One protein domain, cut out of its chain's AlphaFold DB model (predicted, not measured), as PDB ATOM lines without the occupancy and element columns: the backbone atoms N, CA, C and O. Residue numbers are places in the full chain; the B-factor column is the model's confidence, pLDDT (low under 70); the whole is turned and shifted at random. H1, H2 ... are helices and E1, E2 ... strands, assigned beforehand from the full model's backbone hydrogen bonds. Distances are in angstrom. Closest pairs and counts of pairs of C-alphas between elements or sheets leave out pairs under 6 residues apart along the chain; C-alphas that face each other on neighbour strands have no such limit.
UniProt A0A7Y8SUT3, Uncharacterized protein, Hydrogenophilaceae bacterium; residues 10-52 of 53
ATOM      1  N   GLY A  10     261.258 237.987 167.694       95.12
ATOM      2  CA  GLY A  10     262.280 236.938 167.624       95.12
ATOM      3  C   GLY A  10     263.668 237.492 167.306       95.12
ATOM      4  O   GLY A  10     264.620 237.193 168.020       95.12
ATOM      5  N   GLU A  11     263.768 238.372 166.309       95.31
ATOM      6  CA  GLU A  11     265.008 239.065 165.937       95.31
ATOM      7  C   GLU A  11     265.559 239.913 167.084       95.31
ATOM      8  O   GLU A  11     266.756 239.879 167.361       95.31
ATOM      9  N   LEU A  12     264.690 240.643 167.794       95.88
ATOM     10  CA  LEU A  12     265.102 241.450 168.942       95.88
ATOM     11  C   LEU A  12     265.682 240.574 170.061       95.88
ATOM     12  O   LEU A  12     266.747 240.881 170.592       95.88
ATOM     13  N   LEU A  13     264.991 239.484 170.412       97.94
ATOM     14  CA  LEU A  13     265.426 238.573 171.470       97.94
ATOM     15  C   LEU A  13     266.726 237.850 171.091       97.94
ATOM     16  O   LEU A  13     267.638 237.750 171.910       97.94
ATOM     17  N   ALA A  14     266.818 237.362 169.853       97.50
ATOM     18  CA  ALA A  14     268.003 236.678 169.354       97.50
ATOM     19  C   ALA A  14     269.205 237.626 169.277       97.50
ATOM     20  O   ALA A  14     270.287 237.273 169.745       97.50
ATOM     21  N   GLY A  15     269.016 238.837 168.748       96.69
ATOM     22  CA  GLY A  15     270.063 239.853 168.673       96.69
ATOM     23  C   GLY A  15     270.602 240.222 170.053       96.69
ATOM     24  O   GLY A  15     271.811 240.177 170.272       96.69
ATOM     25  N   GLU A  16     269.711 240.478 171.011       97.06
ATOM     26  CA  GLU A  16     270.085 240.815 172.386       97.06
ATOM     27  C   GLU A  16     270.843 239.678 173.088       97.06
ATOM     28  O   GLU A  16     271.879 239.907 173.724       97.06
ATOM     29  N   TYR A  17     270.387 238.434 172.900       98.12
ATOM     30  CA  TYR A  17     271.090 237.258 173.400       98.12
ATOM     31  C   TYR A  17     272.506 237.181 172.819       98.12
ATOM     32  O   TYR A  17     273.462 236.937 173.562       98.12
ATOM     33  N   ILE A  18     272.662 237.411 171.512       97.38
ATOM     34  CA  ILE A  18     273.968 237.365 170.850       97.38
ATOM     35  C   ILE A  18     274.894 238.442 171.419       97.38
ATOM     36  O   ILE A  18     276.019 238.128 171.810       97.38
ATOM     37  N   GLU A  19     274.420 239.680 171.550       95.62
ATOM     38  CA  GLU A  19     275.216 240.787 172.091       95.62
ATOM     39  C   GLU A  19     275.695 240.525 173.528       95.62
ATOM     40  O   GLU A  19     276.838 240.841 173.877       95.62
ATOM     41  N   ARG A  20     274.866 239.893 174.370       97.25
ATOM     42  CA  ARG A  20     275.238 239.563 175.756       97.25
ATOM     43  C   ARG A  20     276.277 238.449 175.867       97.25
ATOM     44  O   ARG A  20     277.124 238.500 176.765       97.25
ATOM     45  N   HIS A  21     276.209 237.443 174.997       98.06
ATOM     46  CA  HIS A  21     277.024 236.228 175.113       98.06
ATOM     47  C   HIS A  21     278.288 236.265 174.240       98.06
ATOM     48  O   HIS A  21     279.303 235.672 174.614       98.06
ATOM     49  N   PHE A  22     278.282 237.008 173.129       96.38
ATOM     50  CA  PHE A  22     279.383 237.072 172.165       96.38
ATOM     51  C   PHE A  22     279.947 238.498 172.054       96.38
ATOM     52  O   PHE A  22     279.631 239.275 171.162       96.38
ATOM     53  N   ARG A  23     280.868 238.847 172.957       89.50
ATOM     54  CA  ARG A  23     281.399 240.223 173.105       89.50
ATOM     55  C   ARG A  23     282.210 240.773 171.919       89.50
ATOM     56  O   ARG A  23     282.572 241.945 171.930       89.50
ATOM     57  N   ASN A  24     282.561 239.937 170.942       94.56
ATOM     58  CA  ASN A  24     283.426 240.297 169.809       94.56
ATOM     59  C   ASN A  24     282.735 240.115 168.450       94.56
ATOM     60  O   ASN A  24     283.413 239.970 167.430       94.56
ATOM     61  N   THR A  25     281.403 240.121 168.444       96.81
ATOM     62  CA  THR A  25     280.592 240.061 167.229       96.81
ATOM     63  C   THR A  25     279.780 241.334 167.051       96.81
ATOM     64  O   THR A  25     279.401 241.968 168.033       96.81
ATOM     65  N   ASN A  26     279.490 241.681 165.802       97.50
ATOM     66  CA  ASN A  26     278.504 242.698 165.457       97.50
ATOM     67  C   ASN A  26     277.212 241.995 165.020       97.50
ATOM     68  O   ASN A  26     277.281 240.989 164.314       97.50
ATOM     69  N   VAL A  27     276.056 242.535 165.406       96.94
ATOM     70  CA  VAL A  27     274.735 242.061 164.971       96.94
ATOM     71  C   VAL A  27     274.115 243.122 164.069       96.94
ATOM     72  O   VAL A  27     274.060 244.295 164.434       96.94
ATOM     73  N   TRP A  28     273.654 242.720 162.890       95.25
ATOM     74  CA  TRP A  28     273.085 243.617 161.891       95.25
ATOM     75  C   TRP A  28     271.671 243.193 161.523       95.25
ATOM     76  O   TRP A  28     271.412 242.010 161.304       95.25
ATOM     77  N   VAL A  29     270.798 244.186 161.363       92.56
ATOM     78  CA  VAL A  29     269.481 244.025 160.746       92.56
ATOM     79  C   VAL A  29     269.622 244.340 159.251       92.56
ATOM     80  O   VAL A  29     269.955 245.481 158.904       92.56
ATOM     81  N   PRO A  30     269.431 243.363 158.348       88.88
ATOM     82  CA  PRO A  30     269.508 243.598 156.913       88.88
ATOM     83  C   PRO A  30     268.424 244.576 156.448       88.88
ATOM     84  O   PRO A  30     267.273 244.516 156.866       88.88
ATOM     85  N   THR A  31     268.778 245.492 155.545       84.88
ATOM     86  CA  THR A  31     267.828 246.479 154.994       84.88
ATOM     87  C   THR A  31     267.038 245.961 153.795       84.88
ATOM     88  O   THR A  31     266.057 246.577 153.386       84.88
ATOM     89  N   LYS A  32     267.475 244.852 153.195       80.06
ATOM     90  CA  LYS A  32     266.773 244.166 152.113       80.06
ATOM     91  C   LYS A  32     266.376 242.790 152.603       80.06
ATOM     92  O   LYS A  32     267.195 242.115 153.220       80.06
ATOM     93  N   ASP A  33     265.165 242.380 152.257       71.00
ATOM     94  CA  ASP A  33     264.753 240.999 152.437       71.00
ATOM     95  C   ASP A  33     265.544 240.112 151.468       71.00
ATOM     96  O   ASP A  33     265.333 240.118 150.252       71.00
ATOM     97  N   THR A  34     266.534 239.419 152.020       76.88
ATOM     98  CA  THR A  34     267.343 238.414 151.328       76.88
ATOM     99  C   THR A  34     267.082 237.012 151.878       76.88
ATOM    100  O   THR A  34     267.875 236.112 151.608       76.88
ATOM    101  N   GLY A  35     266.023 236.823 152.679       83.88
ATOM    102  CA  GLY A  35     265.801 235.599 153.454       83.88
ATOM    103  C   GLY A  35     266.779 235.438 154.625       83.88
ATOM    104  O   GLY A  35     267.208 234.331 154.933       83.88
ATOM    105  N   THR A  36     267.222 236.543 155.225       89.06
ATOM    106  CA  THR A  36     268.087 236.557 156.415       89.06
ATOM    107  C   THR A  36     267.529 237.568 157.399       89.06
ATOM    108  O   THR A  36     267.364 238.729 157.029       89.06
ATOM    109  N   ASP A  37     267.298 237.141 158.637       92.88
ATOM    110  CA  ASP A  37     266.691 237.988 159.667       92.88
ATOM    111  C   ASP A  37     267.767 238.806 160.392       92.88
ATOM    112  O   ASP A  37     267.637 240.014 160.581       92.88
ATOM    113  N   LEU A  38     268.890 238.161 160.729       95.06
ATOM    114  CA  LEU A  38     270.062 238.805 161.319       95.06
ATOM    115  C   LEU A  38     271.337 238.370 160.603       95.06
ATOM    116  O   LEU A  38     271.536 237.197 160.288       95.06
ATOM    117  N   LEU A  39     272.252 239.315 160.413       95.81
ATOM    118  CA  LEU A  39     273.618 239.021 159.999       95.81
ATOM    119  C   LEU A  39     274.541 239.209 161.199       95.81
ATOM    120  O   LEU A  39     274.525 240.263 161.831       95.81
ATOM    121  N   VAL A  40     275.369 238.216 161.495       97.06
ATOM    122  CA  VAL A  40     276.373 238.307 162.558       97.06
ATOM    123  C   VAL A  40     277.749 238.280 161.931       97.06
ATOM    124  O   VAL A  40     278.054 237.397 161.128       97.06
ATOM    125  N   THR A  41     278.588 239.238 162.299       97.88
ATOM    126  CA  THR A  41     279.975 239.295 161.840       97.88
ATOM    127  C   THR A  41     280.942 239.293 163.010       97.88
ATOM    128  O   THR A  41     280.575 239.637 164.134       97.88
ATOM    129  N   ASP A  42     282.198 238.925 162.771       97.06
ATOM    130  CA  ASP A  42     283.262 239.257 163.714       97.06
ATOM    131  C   ASP A  42     283.487 240.780 163.760       97.06
ATOM    132  O   ASP A  42     283.095 241.531 162.862       97.06
ATOM    133  N   LYS A  43     284.181 241.259 164.797       96.00
ATOM    134  CA  LYS A  43     284.450 242.694 164.989       96.00
ATOM    135  C   LYS A  43     285.127 243.379 163.787       96.00
ATOM    136  O   LYS A  43     285.018 244.595 163.650       96.00
ATOM    137  N   LYS A  44     285.848 242.628 162.942       96.88
ATOM    138  CA  LYS A  44     286.543 243.143 161.750       96.88
ATOM    139  C   LYS A  44     285.763 242.948 160.443       96.88
ATOM    140  O   LYS A  44     286.271 243.360 159.404       96.88
ATOM    141  N   ASN A  45     284.564 242.363 160.482       96.12
ATOM    142  CA  ASN A  45     283.730 242.045 159.318       96.12
ATOM    143  C   ASN A  45     284.423 241.152 158.265       96.12
ATOM    144  O   ASN A  45     284.214 241.321 157.066       96.12
ATOM    145  N   GLN A  46     285.273 240.227 158.704       97.19
ATOM    146  CA  GLN A  46     285.971 239.241 157.873       97.19
ATOM    147  C   GLN A  46     285.282 237.874 157.868       97.19
ATOM    148  O   GLN A  46     285.435 237.119 156.910       97.19
ATOM    149  N   ALA A  47     284.540 237.550 158.927       96.69
ATOM    150  CA  ALA A  47     283.755 236.328 159.027       96.69
ATOM    151  C   ALA A  47     282.293 236.676 159.286       96.69
ATOM    152  O   ALA A  47     282.002 237.570 160.084       96.69
ATOM    153  N   THR A  48     281.392 235.947 158.629       96.00
ATOM    154  CA  THR A  48     279.962 236.258 158.616       96.00
ATOM    155  C   THR A  48     279.128 234.990 158.703       96.00
ATOM    156  O   THR A  48     279.433 233.998 158.041       96.00
ATOM    157  N   VAL A  49     278.050 235.050 159.481       95.81
ATOM    158  CA  VAL A  49     277.009 234.025 159.558       95.81
ATOM    159  C   VAL A  49     275.643 234.701 159.444       95.81
ATOM    160  O   VAL A  49     275.376 235.687 160.131       95.81
ATOM    161  N   SER A  50     274.784 234.168 158.578       95.62
ATOM    162  CA  SER A  50     273.372 234.553 158.494       95.62
ATOM    163  C   SER A  50     272.551 233.725 159.474       95.62
ATOM    164  O   SER A  50     272.732 232.509 159.557       95.62
ATOM    165  N   LEU A  51     271.641 234.374 160.191       94.56
ATOM    166  CA  LEU A  51     270.709 233.735 161.108       94.56
ATOM    167  C   LEU A  51     269.277 233.945 160.624       94.56
ATOM    168  O   LEU A  51     268.906 235.041 160.198       94.56
ATOM    169  N   GLN A  52     268.504 232.871 160.722       93.00
ATOM    170  CA  GLN A  52     267.068 232.847 160.501       93.00
ATOM    171  C   GLN A  52     266.415 232.376 161.805       93.00
ATOM    172  O   GLN A  52     266.882 231.387 162.382       93.00
TER     173      GLN A  52
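AT A GLANCE: This is residues 10 to 52 of the 53 residues of an uncharacterized protein of Hydrogenophilaceae bacterium (UniProt A0A7Y8SUT3). A small three-stranded sheet has one helix, H1, running along one face, while the other face is bare. The order is E1, E2, E3, all antiparallel, a meander in which each strand is the antiparallel neighbour of the one before. The 43 printed residues run H1, E1, E2, E3, a mixed class in two layers, compact with a radius of gyration of 9.9 A and spans of 26 by 24 by 13 A.

IN THESE COORDINATES: E2 is residues 38 to 42, 13.4 A long; E1 is 25 to 28 and E3 48 to 51, ending at C-alpha 51 (270.709, 233.735, 161.108). H1, residues 10 to 21, is 16.6 A long from C-alpha 10 (262.280, 236.938, 167.624).

HOW THE PARTS SIT: Hairpin E1 and E2 has N 28 and O 39 at 2.8 A; hairpin E2 and E3 has N 51 and O 38 at 2.8 A. Edge strands E1 and E3 are apart. H1 is on the sheet at a height of 9.3 A, over E2 and only just over E1, with 3 C-alphas there. It runs along the strands, at 3 degrees to E2 on the local plane. The closest C-alphas of H1 and E1 are those of Gly 15 and Val 27, 6.4 A apart. In H1 every O i to N i+4 pair is within hydrogen-bond range.

THE WHOLE: The C-alphas farthest apart, of Arg 23 and Asp 33, are 26.5 A apart. The printed part has no cut and no long link, and no printed residue is under 70 in pLDDT.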